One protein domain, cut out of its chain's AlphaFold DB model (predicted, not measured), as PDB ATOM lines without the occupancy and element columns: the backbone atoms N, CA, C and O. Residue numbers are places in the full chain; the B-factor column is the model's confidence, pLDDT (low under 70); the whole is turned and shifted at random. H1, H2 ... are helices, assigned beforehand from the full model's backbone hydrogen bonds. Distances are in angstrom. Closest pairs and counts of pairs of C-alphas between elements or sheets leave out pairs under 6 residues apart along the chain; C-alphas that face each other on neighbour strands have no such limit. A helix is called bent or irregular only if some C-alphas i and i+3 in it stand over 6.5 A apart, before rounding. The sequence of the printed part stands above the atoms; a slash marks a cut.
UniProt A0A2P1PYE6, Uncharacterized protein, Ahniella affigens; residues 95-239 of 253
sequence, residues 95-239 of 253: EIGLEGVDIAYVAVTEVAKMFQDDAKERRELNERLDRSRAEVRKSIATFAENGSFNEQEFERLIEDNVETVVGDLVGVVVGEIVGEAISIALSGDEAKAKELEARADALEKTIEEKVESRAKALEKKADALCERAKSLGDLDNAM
ATOM      1  N   GLU A  95     119.934  95.554  88.544       89.44
ATOM      2  CA  GLU A  95     119.527  94.362  87.786       89.44
ATOM      3  C   GLU A  95     118.564  94.702  86.639       89.44
ATOM      4  O   GLU A  95     118.746  94.222  85.516       89.44
ATOM      5  N   ILE A  96     117.579  95.568  86.894       90.69
ATOM      6  CA  ILE A  96     116.658  96.086  85.870       90.69
ATOM      7  C   ILE A  96     117.434  96.850  84.789       90.69
ATOM      8  O   ILE A  96     117.228  96.604  83.599       90.69
ATOM      9  N   GLY A  97     118.373  97.716  85.175       86.56
ATOM     10  CA  GLY A  97     119.238  98.439  84.240       86.56
ATOM     11  C   GLY A  97     120.054  97.498  83.346       86.56
ATOM     12  O   GLY A  97     120.084  97.673  82.128       86.56
ATOM     13  N   LEU A  98     120.655  96.448  83.917       89.25
ATOM     14  CA  LEU A  98     121.397  95.428  83.163       89.25
ATOM     15  C   LEU A  98     120.517  94.691  82.144       89.25
ATOM     16  O   LEU A  98     120.954  94.435  81.018       89.25
ATOM     17  N   GLU A  99     119.288  94.342  82.522       91.81
ATOM     18  CA  GLU A  99     118.340  93.700  81.610       91.81
ATOM     19  C   GLU A  99     117.869  94.662  80.510       91.81
ATOM     20  O   GLU A  99     117.785  94.257  79.347       91.81
ATOM     21  N   GLY A 100     117.649  95.939  80.841       90.12
ATOM     22  CA  GLY A 100     117.325  96.993  79.878       90.12
ATOM     23  C   GLY A 100     118.412  97.173  78.820       90.12
ATOM     24  O   GLY A 100     118.119  97.153  77.624       90.12
ATOM     25  N   VAL A 101     119.678  97.234  79.240       88.19
ATOM     26  CA  VAL A 101     120.843  97.295  78.339       88.19
ATOM     27  C   VAL A 101     120.894  96.082  77.409       88.19
ATOM     28  O   VAL A 101     121.149  96.220  76.213       88.19
ATOM     29  N   ASP A 102     120.608  94.883  77.922       90.31
ATOM     30  CA  ASP A 102     120.587  93.667  77.108       90.31
ATOM     31  C   ASP A 102     119.451  93.649  76.079       90.31
ATOM     32  O   ASP A 102     119.614  93.083  74.996       90.31
ATOM     33  N   ILE A 103     118.290  94.213  76.414       90.50
ATOM     34  CA  ILE A 103     117.165  94.345  75.483       90.50
ATOM     35  C   ILE A 103     117.498  95.374  74.399       90.50
ATOM     36  O   ILE A 103     117.351  95.074  73.212       90.50
ATOM     37  N   ALA A 104     117.994  96.549  74.795       86.19
ATOM     38  CA  ALA A 104     118.379  97.618  73.880       86.19
ATOM     39  C   ALA A 104     119.463  97.155  72.898       86.19
ATOM     40  O   ALA A 104     119.341  97.369  71.694       86.19
ATOM     41  N   TYR A 105     120.476  96.440  73.393       87.44
ATOM     42  CA  TYR A 105     121.517  95.860  72.553       87.44
ATOM     43  C   TYR A 105     120.940  94.912  71.495       87.44
ATOM     44  O   TYR A 105     121.279  95.035  70.321       87.44
ATOM     45  N   VAL A 106     120.030  94.002  71.875       89.75
ATOM     46  CA  VAL A 106     119.383  93.105  70.902       89.75
ATOM     47  C   VAL A 106     118.668  93.913  69.824       89.75
ATOM     48  O   VAL A 106     118.858  93.622  68.646       89.75
ATOM     49  N   ALA A 107     117.905  94.941  70.198       88.31
ATOM     50  CA  ALA A 107     117.201  95.778  69.234       88.31
ATOM     51  C   ALA A 107     118.168  96.460  68.250       88.31
ATOM     52  O   ALA A 107     118.029  96.325  67.034       88.31
ATOM     53  N   VAL A 108     119.198  97.123  68.778       84.62
ATOM     54  CA  VAL A 108     120.212  97.842  67.995       84.62
ATOM     55  C   VAL A 108     120.976  96.904  67.052       84.62
ATOM     56  O   VAL A 108     121.208  97.241  65.892       84.62
ATOM     57  N   THR A 109     121.313  95.695  67.501       86.38
ATOM     58  CA  THR A 109     121.978  94.684  66.671       86.38
ATOM     59  C   THR A 109     121.094  94.182  65.524       86.38
ATOM     60  O   THR A 109     121.608  93.883  64.447       86.38
ATOM     61  N   GLU A 110     119.776  94.067  65.704       87.94
ATOM     62  CA  GLU A 110     118.874  93.678  64.609       87.94
ATOM     63  C   GLU A 110     118.725  94.791  63.566       87.94
ATOM     64  O   GLU A 110     118.781  94.505  62.371       87.94
ATOM     65  N   VAL A 111     118.659  96.053  64.003       84.12
ATOM     66  CA  VAL A 111     118.702  97.215  63.099       84.12
ATOM     67  C   VAL A 111     120.003  97.204  62.287       84.12
ATOM     68  O   VAL A 111     119.968  97.275  61.059       84.12
ATOM     69  N   ALA A 112     121.146  97.032  62.958       82.25
ATOM     70  CA  ALA A 112     122.454  96.950  62.313       82.25
ATOM     71  C   ALA A 112     122.515  95.837  61.254       82.25
ATOM     72  O   ALA A 112     123.022  96.051  60.159       82.25
ATOM     73  N   LYS A 113     121.988  94.641  61.552       83.06
ATOM     74  CA  LYS A 113     121.978  93.511  60.604       83.06
ATOM     75  C   LYS A 113     121.141  93.773  59.356       83.06
ATOM     76  O   LYS A 113     121.471  93.214  58.314       83.06
ATOM     77  N   MET A 114     120.052  94.528  59.491       82.12
ATOM     78  CA  MET A 114     119.085  94.733  58.416       82.12
ATOM     79  C   MET A 114     119.557  95.772  57.398       82.12
ATOM     80  O   MET A 114     119.275  95.616  56.212       82.12
ATOM     81  N   PHE A 115     120.250  96.815  57.859       77.31
ATOM     82  CA  PHE A 115     120.638  97.930  56.997       77.31
ATOM     83  C   PHE A 115     122.061  97.802  56.459       77.31
ATOM     84  O   PHE A 115     122.256  98.057  55.278       77.31
ATOM     85  N   GLN A 116     123.011  97.280  57.241       79.19
ATOM     86  CA  GLN A 116     124.385  97.145  56.765       79.19
ATOM     87  C   GLN A 116     124.573  95.955  55.835       79.19
ATOM     88  O   GLN A 116     124.616  94.809  56.277       79.19
ATOM     89  N   ASP A 117     124.758  96.207  54.544       78.00
ATOM     90  CA  ASP A 117     124.908  95.139  53.548       78.00
ATOM     91  C   ASP A 117     126.337  94.557  53.497       78.00
ATOM     92  O   ASP A 117     126.512  93.353  53.239       78.00
ATOM     93  N   ASP A 118     127.366  95.346  53.828       85.38
ATOM     94  CA  ASP A 118     128.754  94.879  53.834       85.38
ATOM     95  C   ASP A 118     129.064  93.981  55.047       85.38
ATOM     96  O   ASP A 118     128.864  94.317  56.215       85.38
ATOM     97  N   ALA A 119     129.590  92.785  54.775       85.25
ATOM     98  CA  ALA A 119     129.836  91.788  55.813       85.25
ATOM     99  C   ALA A 119     130.989  92.154  56.761       85.25
ATOM    100  O   ALA A 119     131.052  91.622  57.871       85.25
ATOM    101  N   LYS A 120     131.948  92.974  56.323       88.12
ATOM    102  CA  LYS A 120     133.049  93.447  57.163       88.12
ATOM    103  C   LYS A 120     132.563  94.592  58.052       88.12
ATOM    104  O   LYS A 120     132.738  94.481  59.260       88.12
ATOM    105  N   GLU A 121     131.895  95.592  57.491       84.00
ATOM    106  CA  GLU A 121     131.344  96.731  58.238       84.00
ATOM    107  C   GLU A 121     130.302  96.274  59.272       84.00
ATOM    108  O   GLU A 121     130.401  96.644  60.444       84.00
ATOM    109  N   ARG A 122     129.413  95.327  58.923       83.75
ATOM    110  CA  ARG A 122     128.525  94.667  59.904       83.75
ATOM    111  C   ARG A 122     129.271  94.041  61.076       83.75
ATOM    112  O   ARG A 122     128.801  94.100  62.210       83.75
ATOM    113  N   ARG A 123     130.382  93.343  60.811       86.69
ATOM    114  CA  ARG A 123     131.167  92.691  61.871       86.69
ATOM    115  C   ARG A 123     131.807  93.729  62.779       86.69
ATOM    116  O   ARG A 123     131.687  93.601  63.990       86.69
ATOM    117  N   GLU A 124     132.415  94.760  62.203       86.62
ATOM    118  CA  GLU A 124     133.036  95.848  62.961       86.62
ATOM    119  C   GLU A 124     132.008  96.592  63.825       86.62
ATOM    120  O   GLU A 124     132.271  96.856  65.000       86.62
ATOM    121  N   LEU A 125     130.813  96.861  63.291       83.19
ATOM    122  CA  LEU A 125     129.707  97.452  64.044       83.19
ATOM    123  C   LEU A 125     129.262  96.546  65.200       83.19
ATOM    124  O   LEU A 125     129.204  97.005  66.337       83.19
ATOM    125  N   ASN A 126     129.024  95.254  64.953       85.31
ATOM    126  CA  ASN A 126     128.638  94.313  66.012       85.31
ATOM    127  C   ASN A 126     129.699  94.209  67.117       85.31
ATOM    128  O   ASN A 126     129.356  94.235  68.294       85.31
ATOM    129  N   GLU A 127     130.986  94.166  66.765       87.94
ATOM    130  CA  GLU A 127     132.071  94.157  67.751       87.94
ATOM    131  C   GLU A 127     132.110  95.442  68.595       87.94
ATOM    132  O   GLU A 127     132.455  95.396  69.777       87.94
ATOM    133  N   ARG A 128     131.780  96.602  68.011       84.19
ATOM    134  CA  ARG A 128     131.664  97.872  68.749       84.19
ATOM    135  C   ARG A 128     130.476  97.850  69.706       84.19
ATOM    136  O   ARG A 128     130.650  98.196  70.874       84.19
ATOM    137  N   LEU A 129     129.315  97.394  69.233       84.25
ATOM    138  CA  LEU A 129     128.119  97.222  70.058       84.25
ATOM    139  C   LEU A 129     128.399  96.276  71.235       84.25
ATOM    140  O   LEU A 129     128.020  96.573  72.364       84.25
ATOM    141  N   ASP A 130     129.095  95.158  70.992       88.06
ATOM    142  CA  ASP A 130     129.462  94.184  72.028       88.06
ATOM    143  C   ASP A 130     130.363  94.796  73.098       88.06
ATOM    144  O   ASP A 130     130.153  94.575  74.294       88.06
ATOM    145  N   ARG A 131     131.362  95.583  72.677       87.50
ATOM    146  CA  ARG A 131     132.258  96.278  73.607       87.50
ATOM    147  C   ARG A 131     131.500  97.274  74.471       87.50
ATOM    148  O   ARG A 131     131.664  97.229  75.685       87.50
ATOM    149  N   SER A 132     130.645  98.101  73.875       84.12
ATOM    150  CA  SER A 132     129.860  99.066  74.649       84.12
ATOM    151  C   SER A 132     128.878  98.375  75.594       84.12
ATOM    152  O   SER A 132     128.828  98.710  76.775       84.12
ATOM    153  N   ARG A 133     128.175  97.325  75.145       88.19
ATOM    154  CA  ARG A 133     127.331  96.517  76.036       88.19
ATOM    155  C   ARG A 133     128.138  95.997  77.225       88.19
ATOM    156  O   ARG A 133     127.673  96.071  78.359       88.19
ATOM    157  N   ALA A 134     129.327  95.446  76.984       89.44
ATOM    158  CA  ALA A 134     130.183  94.939  78.049       89.44
ATOM    159  C   ALA A 134     130.648  96.051  79.003       89.44
ATOM    160  O   ALA A 134     130.696  95.822  80.211       89.44
ATOM    161  N   GLU A 135     130.954  97.237  78.481       85.69
ATOM    162  CA  GLU A 135     131.362  98.409  79.255       85.69
ATOM    163  C   GLU A 135     130.234  98.921  80.151       85.69
ATOM    164  O   GLU A 135     130.410  98.966  81.367       85.69
ATOM    165  N   VAL A 136     129.043  99.167  79.593       84.12
ATOM    166  CA  VAL A 136     127.854  99.569  80.364       84.12
ATOM    167  C   VAL A 136     127.527  98.532  81.430       84.12
ATOM    168  O   VAL A 136     127.334  98.871  82.596       84.12
ATOM    169  N   ARG A 137     127.511  97.246  81.067       88.94
ATOM    170  CA  ARG A 137     127.226  96.172  82.027       88.94
ATOM    171  C   ARG A 137     128.246  96.129  83.152       88.94
ATOM    172  O   ARG A 137     127.863  95.997  84.309       88.94
ATOM    173  N   LYS A 138     129.538  96.213  82.824       86.94
ATOM    174  CA  LYS A 138     130.613  96.223  83.818       86.94
ATOM    175  C   LYS A 138     130.455  97.409  84.756       86.94
ATOM    176  O   LYS A 138     130.630  97.252  85.957       86.94
ATOM    177  N   SER A 139     130.126  98.568  84.214       82.00
ATOM    178  CA  SER A 139     129.911  99.787  84.968       82.00
ATOM    179  C   SER A 139     128.732  99.690  85.937       82.00
ATOM    180  O   SER A 139     128.918  99.928  87.127       82.00
ATOM    181  N   ILE A 140     127.563  99.238  85.472       83.06
ATOM    182  CA  ILE A 140     126.391  99.005  86.333       83.06
ATOM    183  C   ILE A 140     126.702  97.935  87.394       83.06
ATOM    184  O   ILE A 140     126.365  98.105  88.563       83.06
ATOM    185  N   ALA A 141     127.387  96.851  87.018       83.25
ATOM    186  CA  ALA A 141     127.782  95.804  87.960       83.25
ATOM    187  C   ALA A 141     128.774  96.317  89.011       83.25
ATOM    188  O   ALA A 141     128.583  96.075  90.194       83.25
ATOM    189  N   THR A 142     129.789  97.083  88.604       79.62
ATOM    190  CA  THR A 142     130.776  97.695  89.512       79.62
ATOM    191  C   THR A 142     130.089  98.625  90.505       79.62
ATOM    192  O   THR A 142     130.406  98.630  91.690       79.62
ATOM    193  N   PHE A 143     129.119  99.393  90.026       75.50
ATOM    194  CA  PHE A 143     128.314 100.286  90.840       75.50
ATOM    195  C   PHE A 143     127.457  99.526  91.870       75.50
ATOM    196  O   PHE A 143     127.439  99.888  93.046       75.50
ATOM    197  N   ALA A 144     126.838  98.411  91.468       77.56
ATOM    198  CA  ALA A 144     126.098  97.527  92.371       77.56
ATOM    199  C   ALA A 144     127.003  96.791  93.384       77.56
ATOM    200  O   ALA A 144     126.645  96.667  94.554       77.56
ATOM    201  N   GLU A 145     128.173  96.310  92.950       72.50
ATOM    202  CA  GLU A 145     129.127  95.529  93.754       72.50
ATOM    203  C   GLU A 145     129.878  96.380  94.778       72.50
ATOM    204  O   GLU A 145     130.014  95.973  95.931       72.50
ATOM    205  N   ASN A 146     130.327  97.576  94.388       67.62
ATOM    206  CA  ASN A 146     130.982  98.513  95.303       67.62
ATOM    207  C   ASN A 146     130.001  99.065  96.350       67.62
ATOM    208  O   ASN A 146     130.410  99.767  97.272       67.62
ATOM    209  N   GLY A 147     128.696  98.813  96.179       60.06
ATOM    210  CA  GLY A 147     127.639  99.384  97.006       60.06
ATOM    211  C   GLY A 147     127.645 100.910  96.997       60.06
ATOM    212  O   GLY A 147     127.055 101.500  97.896       60.06
ATOM    213  N   SER A 148     128.341 101.524  96.033       65.12
ATOM    214  CA  SER A 148     128.536 102.961  95.934       65.12
ATOM    215  C   SER A 148     127.625 103.512  94.854       65.12
ATOM    216  O   SER A 148     128.014 103.539  93.688       65.12
ATOM    217  N   PHE A 149     126.415 103.916  95.239       69.56
ATOM    218  CA  PHE A 149     125.463 104.535  94.320       69.56
ATOM    219  C   PHE A 149     125.628 106.051  94.371       69.56
ATOM    220  O   PHE A 149     125.505 106.626  95.446       69.56
ATOM    221  N   ASN A 150     125.858 106.694  93.232       74.88
ATOM    222  CA  ASN A 150     125.723 108.135  93.052       74.88
ATOM    223  C   ASN A 150     124.926 108.374  91.768       74.88
ATOM    224  O   ASN A 150     125.320 107.910  90.699       74.88
ATOM    225  N   GLU A 151     123.812 109.086  91.891       68.44
ATOM    226  CA  GLU A 151     122.877 109.327  90.793       68.44
ATOM    227  C   GLU A 151     123.541 110.006  89.589       68.44
ATOM    228  O   GLU A 151     123.463 109.499  88.474       68.44
ATOM    229  N   GLN A 152     124.288 111.089  89.818       72.06
ATOM    230  CA  GLN A 152     124.934 111.857  88.748       72.06
ATOM    231  C   GLN A 152     126.050 111.074  88.051       72.06
ATOM    232  O   GLN A 152     126.326 111.284  86.871       72.06
ATOM    233  N   GLU A 153     126.767 110.219  88.784       72.62
ATOM    234  CA  GLU A 153     127.765 109.332  88.182       72.62
ATOM    235  C   GLU A 153     127.106 108.257  87.329       72.62
ATOM    236  O   GLU A 153     127.611 107.963  86.250       72.62
ATOM    237  N   PHE A 154     125.983 107.703  87.786       70.25
ATOM    238  CA  PHE A 154     125.219 106.723  87.028       70.25
ATOM    239  C   PHE A 154     124.629 107.321  85.748       70.25
ATOM    240  O   PHE A 154     124.773 106.726  84.684       70.25
ATOM    241  N   GLU A 155     124.029 108.510  85.828       71.81
ATOM    242  CA  GLU A 155     123.462 109.213  84.674       71.81
ATOM    243  C   GLU A 155     124.527 109.478  83.605       71.81
ATOM    244  O   GLU A 155     124.397 108.985  82.485       71.81
ATOM    245  N   ARG A 156     125.645 110.120  83.977       76.88
ATOM    246  CA  ARG A 156     126.770 110.368  83.058       76.88
ATOM    247  C   ARG A 156     127.296 109.089  82.417       76.88
ATOM    248  O   ARG A 156     127.637 109.064  81.240       76.88
ATOM    249  N   LEU A 157     127.360 108.010  83.191       69.88
ATOM    250  CA  LEU A 157     127.825 106.724  82.697       69.88
ATOM    251  C   LEU A 157     126.905 106.161  81.616       69.88
ATOM    252  O   LEU A 157     127.387 105.597  80.632       69.88
ATOM    253  N   ILE A 158     125.592 106.272  81.811       70.06
ATOM    254  CA  ILE A 158     124.610 105.850  80.815       70.06
ATOM    255  C   ILE A 158     124.723 106.747  79.583       70.06
ATOM    256  O   ILE A 158     124.841 106.215  78.481       70.06
ATOM    257  N   GLU A 159     124.773 108.068  79.754       73.69
ATOM    258  CA  GLU A 159     124.907 109.031  78.655       73.69
ATOM    259  C   GLU A 159     126.140 108.756  77.781       73.69
ATOM    260  O   GLU A 159     125.983 108.502  76.586       73.69
ATOM    261  N   ASP A 160     127.339 108.693  78.370       73.62
ATOM    262  CA  ASP A 160     128.607 108.529  77.639       73.62
ATOM    263  C   ASP A 160     128.620 107.257  76.766       73.62
ATOM    264  O   ASP A 160     129.101 107.234  75.622       73.62
ATOM    265  N   ASN A 161     128.073 106.165  77.303       67.44
ATOM    266  CA  ASN A 161     128.072 104.875  76.624       67.44
ATOM    267  C   ASN A 161     126.946 104.743  75.591       67.44
ATOM    268  O   ASN A 161     127.146 104.128  74.538       67.44
ATOM    269  N   VAL A 162     125.768 105.297  75.888       69.00
ATOM    270  CA  VAL A 162     124.614 105.274  74.984       69.00
ATOM    271  C   VAL A 162     124.856 106.196  73.796       69.00
ATOM    272  O   VAL A 162     124.620 105.777  72.663       69.00
ATOM    273  N   GLU A 163     125.370 107.409  74.016       71.50
ATOM    274  CA  GLU A 163     125.614 108.392  72.955       71.50
ATOM    275  C   GLU A 163     126.573 107.844  71.896       71.50
ATOM    276  O   GLU A 163     126.297 107.931  70.698       71.50
ATOM    277  N   THR A 164     127.652 107.189  72.330       67.31
ATOM    278  CA  THR A 164     128.632 106.584  71.421       67.31
ATOM    279  C   THR A 164     127.985 105.513  70.530       67.31
ATOM    280  O   THR A 164     128.145 105.535  69.309       67.31
ATOM    281  N   VAL A 165     127.206 104.596  71.113       65.00
ATOM    282  CA  VAL A 165     126.557 103.496  70.376       65.00
ATOM    283  C   VAL A 165     125.460 103.986  69.443       65.00
ATOM    284  O   VAL A 165     125.385 103.565  68.285       65.00
ATOM    285  N   VAL A 166     124.591 104.853  69.954       70.62
ATOM    286  CA  VAL A 166     123.465 105.384  69.192       70.62
ATOM    287  C   VAL A 166     123.984 106.260  68.058       70.62
ATOM    288  O   VAL A 166     123.508 106.115  66.936       70.62
ATOM    289  N   GLY A 167     124.991 107.103  68.302       72.81
ATOM    290  CA  GLY A 167     125.588 107.962  67.280       72.81
ATOM    291  C   GLY A 167     126.148 107.175  66.092       72.81
ATOM    292  O   GLY A 167     125.855 107.505  64.941       72.81
ATOM    293  N   ASP A 168     126.886 106.095  66.359       69.12
ATOM    294  CA  ASP A 168     127.423 105.221  65.313       69.12
ATOM    295  C   ASP A 168     126.322 104.533  64.499       69.12
ATOM    296  O   ASP A 168     126.365 104.526  63.266       69.12
ATOM    297  N   LEU A 169     125.322 103.965  65.180       70.62
ATOM    298  CA  LEU A 169     124.222 103.258  64.527       70.62
ATOM    299  C   LEU A 169     123.363 104.210  63.694       70.62
ATOM    300  O   LEU A 169     123.035 103.907  62.549       70.62
ATOM    301  N   VAL A 170     123.009 105.366  64.257       75.50
ATOM    302  CA  VAL A 170     122.219 106.390  63.570       75.50
ATOM    303  C   VAL A 170     122.961 106.861  62.328       75.50
ATOM    304  O   VAL A 170     122.348 106.944  61.271       75.50
ATOM    305  N   GLY A 171     124.272 107.105  62.410       76.31
ATOM    306  CA  GLY A 171     125.071 107.496  61.248       76.31
ATOM    307  C   GLY A 171     125.023 106.465  60.117       76.31
ATOM    308  O   GLY A 171     124.800 106.827  58.961       76.31
ATOM    309  N   VAL A 172     125.179 105.186  60.458       73.31
ATOM    310  CA  VAL A 172     125.128 104.063  59.511       73.31
ATOM    311  C   VAL A 172     123.741 103.932  58.872       73.31
ATOM    312  O   VAL A 172     123.609 104.007  57.650       73.31
ATOM    313  N   VAL A 173     122.695 103.823  59.695       74.31
ATOM    314  CA  VAL A 173     121.313 103.608  59.241       74.31
ATOM    315  C   VAL A 173     120.808 104.797  58.427       74.31
ATOM    316  O   VAL A 173     120.222 104.619  57.361       74.31
ATOM    317  N   VAL A 174     121.055 106.027  58.889       77.75
ATOM    318  CA  VAL A 174     120.663 107.239  58.155       77.75
ATOM    319  C   VAL A 174     121.421 107.331  56.835       77.75
ATOM    320  O   VAL A 174     120.815 107.676  55.823       77.75
ATOM    321  N   GLY A 175     122.717 107.008  56.816       78.69
ATOM    322  CA  GLY A 175     123.521 107.012  55.595       78.69
ATOM    323  C   GLY A 175     122.960 106.075  54.524       78.69
ATOM    324  O   GLY A 175     122.795 106.486  53.374       78.69
ATOM    325  N   GLU A 176     122.609 104.850  54.910       75.69
ATOM    326  CA  GLU A 176     122.052 103.850  53.993       75.69
ATOM    327  C   GLU A 176     120.649 104.212  53.520       75.69
ATOM    328  O   GLU A 176     120.416 104.274  52.313       75.69
ATOM    329  N   ILE A 177     119.744 104.561  54.439       77.44
ATOM    330  CA  ILE A 177     118.366 104.928  54.087       77.44
ATOM    331  C   ILE A 177     118.346 106.166  53.185       77.44
ATOM    332  O   ILE A 177     117.624 106.195  52.189       77.44
ATOM    333  N   VAL A 178     119.140 107.199  53.493       82.00
ATOM    334  CA  VAL A 178     119.211 108.416  52.666       82.00
ATOM    335  C   VAL A 178     119.826 108.108  51.303       82.00
ATOM    336  O   VAL A 178     119.313 108.580  50.286       82.00
ATOM    337  N   GLY A 179     120.893 107.308  51.256       82.12
ATOM    338  CA  GLY A 179     121.515 106.884  50.003       82.12
ATOM    339  C   GLY A 179     120.543 106.119  49.104       82.12
ATOM    340  O   GLY A 179     120.422 106.419  47.911       82.12
ATOM    341  N   GLU A 180     119.799 105.180  49.681       80.44
ATOM    342  CA  GLU A 180     118.819 104.364  48.976       80.44
ATOM    343  C   GLU A 180     117.602 105.189  48.537       80.44
ATOM    344  O   GLU A 180     117.203 105.121  47.375       80.44
ATOM    345  N   ALA A 181     117.088 106.078  49.393       83.19
ATOM    346  CA  ALA A 181     115.996 106.990  49.056       83.19
ATOM    347  C   ALA A 181     116.367 107.959  47.920       83.19
ATOM    348  O   ALA A 181     115.571 108.170  47.003       83.19
ATOM    349  N   ILE A 182     117.585 108.517  47.930       86.38
ATOM    350  CA  ILE A 182     118.094 109.339  46.821       86.38
ATOM    351  C   ILE A 182     118.207 108.490  45.549       86.38
ATOM    352  O   ILE A 182     117.787 108.934  44.481       86.38
ATOM    353  N   SER A 183     118.729 107.263  45.649       84.12
ATOM    354  CA  SER A 183     118.822 106.341  44.509       84.12
ATOM    355  C   SER A 183     117.446 106.050  43.903       84.12
ATOM    356  O   SER A 183     117.280 106.157  42.686       84.12
ATOM    357  N   ILE A 184     116.445 105.754  44.733       86.94
ATOM    358  CA  ILE A 184     115.053 105.509  44.333       86.94
ATOM    359  C   ILE A 184     114.455 106.757  43.680       86.94
ATOM    360  O   ILE A 184     113.897 106.667  42.590       86.94
ATOM    361  N   ALA A 185     114.616 107.934  44.291       86.12
ATOM    362  CA  ALA A 185     114.072 109.185  43.765       86.12
ATOM    363  C   ALA A 185     114.672 109.566  42.401       86.12
ATOM    364  O   ALA A 185     113.960 110.066  41.530       86.12
ATOM    365  N   LEU A 186     115.970 109.319  42.201       88.75
ATOM    366  CA  LEU A 186     116.657 109.596  40.937       88.75
ATOM    367  C   LEU A 186     116.348 108.559  39.850       88.75
ATOM    368  O   LEU A 186     116.321 108.908  38.671       88.75
ATOM    369  N   SER A 187     116.145 107.295  40.228       87.94
ATOM    370  CA  SER A 187     115.891 106.198  39.284       87.94
ATOM    371  C   SER A 187     114.410 105.983  38.965       87.94
ATOM    372  O   SER A 187     114.100 105.416  37.920       87.94
ATOM    373  N   GLY A 188     113.497 106.431  39.835       85.31
ATOM    374  CA  GLY A 188     112.073 106.103  39.759       85.31
ATOM    375  C   GLY A 188     111.783 104.613  39.981       85.31
ATOM    376  O   GLY A 188     110.757 104.117  39.524       85.31
ATOM    377  N   ASP A 189     112.701 103.887  40.624       89.12
ATOM    378  CA  ASP A 189     112.630 102.436  40.778       89.12
ATOM    379  C   ASP A 189     111.659 102.043  41.904       89.12
ATOM    380  O   ASP A 189     112.025 101.902  43.073       89.12
ATOM    381  N   GLU A 190     110.386 101.869  41.537       87.44
ATOM    382  CA  GLU A 190     109.331 101.420  42.454       87.44
ATOM    383  C   GLU A 190     109.615 100.039  43.070       87.44
ATOM    384  O   GLU A 190     109.088  99.731  44.140       87.44
ATOM    385  N   ALA A 191     110.426  99.192  42.424       89.56
ATOM    386  CA  ALA A 191     110.762  97.881  42.970       89.56
ATOM    387  C   ALA A 191     111.694  98.017  44.181       89.56
ATOM    388  O   ALA A 191     111.453  97.377  45.202       89.56
ATOM    389  N   LYS A 192     112.688  98.911  44.105       85.00
ATOM    390  CA  LYS A 192     113.568  99.231  45.240       85.00
ATOM    391  C   LYS A 192     112.823  99.887  46.399       85.00
ATOM    392  O   LYS A 192     113.081  99.560  47.549       85.00
ATOM    393  N   ALA A 193     111.855 100.758  46.105       85.81
ATOM    394  CA  ALA A 193     111.001 101.337  47.143       85.81
ATOM    395  C   ALA A 193     110.239 100.255  47.929       85.81
ATOM    396  O   ALA A 193     110.215 100.286  49.158       85.81
ATOM    397  N   LYS A 194     109.674  99.265  47.226       89.31
ATOM    398  CA  LYS A 194     108.986  98.125  47.857       89.31
ATOM    399  C   LYS A 194     109.929  97.198  48.615       89.31
ATOM    400  O   LYS A 194     109.520  96.608  49.609       89.31
ATOM    401  N   GLU A 195     111.163  97.031  48.147       87.75
ATOM    402  CA  GLU A 195     112.167  96.244  48.865       87.75
ATOM    403  C   GLU A 195     112.515  96.896  50.205       87.75
ATOM    404  O   GLU A 195     112.491  96.215  51.228       87.75
ATOM    405  N   LEU A 196     112.756  98.209  50.217       84.44
ATOM    406  CA  LEU A 196     113.039  98.958  51.440       84.44
ATOM    407  C   LEU A 196     111.879  98.880  52.449       84.44
ATOM    408  O   LEU A 196     112.115  98.639  53.631       84.44
ATOM    409  N   GLU A 197     110.633  99.013  51.983       86.38
ATOM    410  CA  GLU A 197     109.431  98.822  52.812       86.38
ATOM    411  C   GLU A 197     109.376  97.402  53.399       86.38
ATOM    412  O   GLU A 197     109.232  97.230  54.606       86.38
ATOM    413  N   ALA A 198     109.610  96.372  52.579       90.44
ATOM    414  CA  ALA A 198     109.615  94.987  53.043       90.44
ATOM    415  C   ALA A 198     110.728  94.701  54.071       90.44
ATOM    416  O   ALA A 198     110.528  93.895  54.985       90.44
ATOM    417  N   ARG A 199     111.898  95.345  53.939       86.56
ATOM    418  CA  ARG A 199     112.992  95.268  54.922       86.56
ATOM    419  C   ARG A 199     112.582  95.906  56.253       86.56
ATOM    420  O   ARG A 199     112.823  95.310  57.301       86.56
ATOM    421  N   ALA A 200     111.935  97.071  56.215       86.38
ATOM    422  CA  ALA A 200     111.430  97.742  57.412       86.38
ATOM    423  C   ALA A 200     110.359  96.900  58.135       86.38
ATOM    424  O   ALA A 200     110.482  96.671  59.338       86.38
ATOM    425  N   ASP A 201     109.393  96.343  57.400       89.56
ATOM    426  CA  ASP A 201     108.350  95.464  57.956       89.56
ATOM    427  C   ASP A 201     108.934  94.188  58.586       89.56
ATOM    428  O   ASP A 201     108.450  93.683  59.603       89.56
ATOM    429  N   ALA A 202     109.968  93.614  57.963       90.81
ATOM    430  CA  ALA A 202     110.651  92.438  58.491       90.81
ATOM    431  C   ALA A 202     111.427  92.760  59.775       90.81
ATOM    432  O   ALA A 202     111.448  91.945  60.705       90.81
ATOM    433  N   LEU A 203     112.046  93.942  59.837       90.00
ATOM    434  CA  LEU A 203     112.728  94.425  61.029       90.00
ATOM    435  C   LEU A 203     111.744  94.638  62.177       90.00
ATOM    436  O   LEU A 203     112.006  94.133  63.262       90.00
ATOM    437  N   GLU A 204     110.613  95.309  61.943       88.62
ATOM    438  CA  GLU A 204     109.573  95.519  62.959       88.62
ATOM    439  C   GLU A 204     109.152  94.191  63.597       88.62
ATOM    440  O   GLU A 204     109.302  94.015  64.806       88.62
ATOM    441  N   LYS A 205     108.773  93.202  62.779       92.75
ATOM    442  CA  LYS A 205     108.400  91.861  63.265       92.75
ATOM    443  C   LYS A 205     109.523  91.180  64.040       92.75
ATOM    444  O   LYS A 205     109.287  90.561  65.072       92.75
ATOM    445  N   THR A 206     110.760  91.298  63.560       91.38
ATOM    446  CA  THR A 206     111.925  90.711  64.236       91.38
ATOM    447  C   THR A 206     112.161  91.358  65.602       91.38
ATOM    448  O   THR A 206     112.512  90.665  66.560       91.38
ATOM    449  N   ILE A 207     111.977  92.677  65.705       89.88
ATOM    450  CA  ILE A 207     112.071  93.411  66.967       89.88
ATOM    451  C   ILE A 207     110.943  92.980  67.899       89.88
ATOM    452  O   ILE A 207     111.239  92.607  69.031       89.88
ATOM    453  N   GLU A 208     109.690  92.943  67.443       89.88
ATOM    454  CA  GLU A 208     108.554  92.462  68.240       89.88
ATOM    455  C   GLU A 208     108.834  91.066  68.819       89.88
ATOM    456  O   GLU A 208     108.811  90.873  70.036       89.88
ATOM    457  N   GLU A 209     109.227  90.111  67.972       92.81
ATOM    458  CA  GLU A 209     109.528  88.735  68.381       92.81
ATOM    459  C   GLU A 209     110.653  88.639  69.425       92.81
ATOM    460  O   GLU A 209     110.596  87.806  70.335       92.81
ATOM    461  N   LYS A 210     111.696  89.472  69.309       89.44
ATOM    462  CA  LYS A 210     112.901  89.382  70.155       89.44
ATOM    463  C   LYS A 210     112.861  90.264  71.399       89.44
ATOM    464  O   LYS A 210     113.547  89.957  72.380       89.44
ATOM    465  N   VAL A 211     112.107  91.357  71.361       93.12
ATOM    466  CA  VAL A 211     112.133  92.422  72.371       93.12
ATOM    467  C   VAL A 211     110.844  92.461  73.179       93.12
ATOM    468  O   VAL A 211     110.926  92.586  74.398       93.12
ATOM    469  N   GLU A 212     109.671  92.297  72.562       90.44
ATOM    470  CA  GLU A 212     108.387  92.635  73.193       90.44
ATOM    471  C   GLU A 212     108.151  91.872  74.504       90.44
ATOM    472  O   GLU A 212     107.859  92.469  75.542       90.44
ATOM    473  N   SER A 213     108.333  90.547  74.497       90.75
ATOM    474  CA  SER A 213     108.122  89.738  75.705       90.75
ATOM    475  C   SER A 213     109.096  90.093  76.828       90.75
ATOM    476  O   SER A 213     108.731  89.992  78.000       90.75
ATOM    477  N   ARG A 214     110.336  90.466  76.492       91.50
ATOM    478  CA  ARG A 214     111.360  90.832  77.479       91.50
ATOM    479  C   ARG A 214     111.097  92.228  78.026       91.50
ATOM    480  O   ARG A 214     111.160  92.414  79.232       91.50
ATOM    481  N   ALA A 215     110.714  93.166  77.162       91.25
ATOM    482  CA  ALA A 215     110.332  94.517  77.550       91.25
ATOM    483  C   ALA A 215     109.133  94.501  78.511       91.25
ATOM    484  O   ALA A 215     109.214  95.088  79.582       91.25
ATOM    485  N   LYS A 216     108.081  93.725  78.212       91.62
ATOM    486  CA  LYS A 216     106.922  93.558  79.113       91.62
ATOM    487  C   LYS A 216     107.281  92.908  80.450       91.62
ATOM    488  O   LYS A 216     106.647  93.177  81.468       91.62
ATOM    489  N   ALA A 217     108.242  91.986  80.458       92.69
ATOM    490  CA  ALA A 217     108.719  91.381  81.699       92.69
ATOM    491  C   ALA A 217     109.527  92.385  82.532       92.69
ATOM    492  O   ALA A 217     109.352  92.435  83.749       92.69
ATOM    493  N   LEU A 218     110.365  93.191  81.878       93.06
ATOM    494  CA  LEU A 218     111.145  94.248  82.509       93.06
ATOM    495  C   LEU A 218     110.248  95.354  83.076       93.06
ATOM    496  O   LEU A 218     110.460  95.766  84.210       93.06
ATOM    497  N   GLU A 219     109.212  95.762  82.340       89.56
ATOM    498  CA  GLU A 219     108.203  96.732  82.790       89.56
ATOM    499  C   GLU A 219     107.567  96.284  84.109       89.56
ATOM    500  O   GLU A 219     107.627  97.001  85.098       89.56
ATOM    501  N   LYS A 220     107.110  95.029  84.202       92.50
ATOM    502  CA  LYS A 220     106.548  94.488  85.454       92.50
ATOM    503  C   LYS A 220     107.527  94.508  86.627       92.50
ATOM    504  O   LYS A 220     107.102  94.647  87.773       92.50
ATOM    505  N   LYS A 221     108.823  94.300  86.370       92.12
ATOM    506  CA  LYS A 221     109.856  94.394  87.413       92.12
ATOM    507  C   LYS A 221     110.045  95.842  87.853       92.12
ATOM    508  O   LYS A 221     110.124  96.084  89.053       92.12
ATOM    509  N   ALA A 222     110.082  96.774  86.903       90.75
ATOM    510  CA  ALA A 222     110.166  98.201  87.179       90.75
ATOM    511  C   ALA A 222     108.942  98.695  87.967       90.75
ATOM    512  O   ALA A 222     109.117  99.380  88.966       90.75
ATOM    513  N   ASP A 223     107.730  98.259  87.615       89.38
ATOM    514  CA  ASP A 223     106.502  98.590  88.347       89.38
ATOM    515  C   ASP A 223     106.551  98.074  89.791       89.38
ATOM    516  O   ASP A 223     106.273  98.803  90.741       89.38
ATOM    517  N   ALA A 224     106.963  96.817  89.984       91.00
ATOM    518  CA  ALA A 224     107.101  96.238  91.317       91.00
ATOM    519  C   ALA A 224     108.173  96.954  92.159       91.00
ATOM    520  O   ALA A 224     108.006  97.116  93.372       91.00
ATOM    521  N   LEU A 225     109.265  97.389  91.524       90.38
ATOM    522  CA  LEU A 225     110.285  98.214  92.162       90.38
ATOM    523  C   LEU A 225     109.714  99.578  92.556       90.38
ATOM    524  O   LEU A 225     109.941 100.024  93.677       90.38
ATOM    525  N   CYS A 226     108.943 100.201  91.667       87.69
ATOM    526  CA  CYS A 226     108.306 101.496  91.872       87.69
ATOM    527  C   CYS A 226     107.383 101.482  93.097       87.69
ATOM    528  O   CYS A 226     107.487 102.337  93.974       87.69
ATOM    529  N   GLU A 227     106.525 100.465  93.210       87.44
ATOM    530  CA  GLU A 227     105.621 100.312  94.356       87.44
ATOM    531  C   GLU A 227     106.379 100.114  95.674       87.44
ATOM    532  O   GLU A 227     106.009 100.676  96.704       87.44
ATOM    533  N   ARG A 228     107.487  99.364  95.650       89.12
ATOM    534  CA  ARG A 228     108.363  99.245  96.821       89.12
ATOM    535  C   ARG A 228     109.064 100.556  97.144       89.12
ATOM    536  O   ARG A 228     109.182 100.886  98.320       89.12
ATOM    537  N   ALA A 229     109.511 101.295  96.134       86.50
ATOM    538  CA  ALA A 229     110.151 102.582  96.330       86.50
ATOM    539  C   ALA A 229     109.187 103.533  97.044       86.50
ATOM    540  O   ALA A 229     109.543 104.011  98.110       86.50
ATOM    541  N   LYS A 230     107.934 103.678  96.588       84.12
ATOM    542  CA  LYS A 230     106.904 104.517  97.247       84.12
ATOM    543  C   LYS A 230     106.740 104.241  98.750       84.12
ATOM    544  O   LYS A 230     106.480 105.163  99.513       84.12
ATOM    545  N   SER A 231     106.940 102.998  99.194       86.19
ATOM    546  CA  SER A 231     106.874 102.645 100.622       86.19
ATOM    547  C   SER A 231     108.067 103.133 101.466       86.19
ATOM    548  O   SER A 231     108.004 103.097 102.693       86.19
ATOM    549  N   LEU A 232     109.151 103.612 100.845       87.69
ATOM    550  CA  LEU A 232     110.308 104.163 101.556       87.69
ATOM    551  C   LEU A 232     109.971 105.436 102.334       87.69
ATOM    552  O   LEU A 232     110.514 105.609 103.421       87.69
ATOM    553  N   GLY A 233     109.076 106.290 101.825       85.25
ATOM    554  CA  GLY A 233     108.631 107.484 102.551       85.25
ATOM    555  C   GLY A 233     107.916 107.124 103.857       85.25
ATOM    556  O   GLY A 233     108.141 107.744 104.896       85.25
ATOM    557  N   ASP A 234     107.120 106.049 103.858       87.94
ATOM    558  CA  ASP A 234     106.494 105.534 105.082       87.94
ATOM    559  C   ASP A 234     107.543 105.013 106.078       87.94
ATOM    560  O   ASP A 234     107.417 105.229 107.288       87.94
ATOM    561  N   LEU A 235     108.590 104.339 105.583       89.06
ATOM    562  CA  LEU A 235     109.691 103.854 106.416       89.06
ATOM    563  C   LEU A 235     110.513 105.006 107.005       89.06
ATOM    564  O   LEU A 235     110.818 104.955 108.198       89.06
ATOM    565  N   ASP A 236     110.818 106.038 106.213       90.25
ATOM    566  CA  ASP A 236     111.531 107.237 106.662       90.25
ATOM    567  C   ASP A 236     110.758 107.952 107.778       90.25
ATOM    568  O   ASP A 236     111.246 108.090 108.906       90.25
ATOM    569  N   ASN A 237     109.481 108.252 107.522       88.88
ATOM    570  CA  ASN A 237     108.579 108.855 108.500       88.88
ATOM    571  C   ASN A 237     108.477 108.029 109.791       88.88
ATOM    572  O   ASN A 237     108.473 108.572 110.904       88.88
ATOM    573  N   ALA A 238     108.428 106.700 109.673       91.50
ATOM    574  CA  ALA A 238     108.345 105.809 110.821       91.50
ATOM    575  C   ALA A 238     109.607 105.835 111.701       91.50
ATOM    576  O   ALA A 238     109.499 105.546 112.897       91.50
ATOM    577  N   MET A 239     110.786 106.187 111.168       93.56
ATOM    578  CA  MET A 239     112.009 106.323 111.971       93.56
ATOM    579  C   MET A 239     111.888 107.437 113.023       93.56
ATOM    580  O   MET A 239     112.530 107.354 114.078       93.56
TER     581      MET A 239
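AT A GLANCE: This is residues 95 to 239 of the 253 residues of an uncharacterized protein of Ahniella affigens (UniProt A0A2P1PYE6). This is a long, rod-like up-and-down bundle of helices, with H1 in its middle and H2, H3 and the bent helix H4 around it. H4, the longest helix by residues, runs along one side as two arms at an angle, H4a and H4b, and its last residues, 226 to 239, stick out beyond the body. The printed part has 145 residues with four named helices, H1, H2, H3 and H4 in chain order, and no named strand; its class is all helix. The whole is loose, with a radius of gyration of the C-alphas of 19.9 A, and spans 73 by 26 by 20 A.

IN THESE COORDINATES: Begin with H4, residues 190 to 239, assigned as one helix by its hydrogen bonds but bent: C-alphas 210 and 213 are 7.3 A apart. Find C-alpha 190 at (109.331, 101.420, 42.454); from there arm H4a, residues 190 to 210, runs 30.4 A. Arm H4b, residues 213 to 239, runs 40.1 A to C-alpha 239 at (112.009, 106.323, 111.971). Look next at H1, residues 95 to 115, which starts with C-alpha 95 at (119.527, 94.362, 87.786) and is 31.0 A long. H2, residues 119 to 145, is 38.1 A long, and H3, residues 151 to 187, is 52.1 A long with a kink of 26 degrees near residue 165.

HOW THE PARTS SIT: H1, H2, H3 and H4a form an up-and-down bundle, each running against the one before it in the chain. The lines of H4a and H4b stand at a steep tilt of 47 degrees. H4a touches residues 106 to 114 of H1, closest at the C-alphas of Ala 107 and Ile 207, 6.1 A apart, opposite ways at a shallow tilt of 21 degrees. Residues 214 to 222 of H4b touch residues 96 to 103 of H1, closest at the C-alphas of Ile 96 and Leu 218, 6.7 A apart. H1 and H2 are a hairpin with a shallow tilt of 7 degrees; their closest C-alphas, of Leu 98 and Arg 137, are 6.0 A apart. H1 touches H3 through residues 108 to 115, closest at the C-alphas of Phe 115 and Val 173, 6.1 A apart, and they run the same way. H2 and H3 form a hairpin, with the C-alphas of Ser 132 and Asn 161 closest at 6.4 A. H3 and H4a form another, with the C-alphas of Ile 184 and Ala 193 closest at 6.5 A. H2 is apart from both arms, and H3 is apart from H4b. In H1, H2 and H4a every O i to N i+4 pair is within hydrogen-bond range; in H3 32 of 33 are, and in H4b 19 of 23.

THE WHOLE: The C-alphas farthest apart, of Ser 187 and Met 239, are 72.8 A from each other. The printed part has no cut, and its three links are tight. Residues 186 to 191 also stand free. The mean pLDDT of the printed part is 83.6; look for values under 70 at residues 146 to 149, 151, 157, 161 to 162, 164 to 165 and 168.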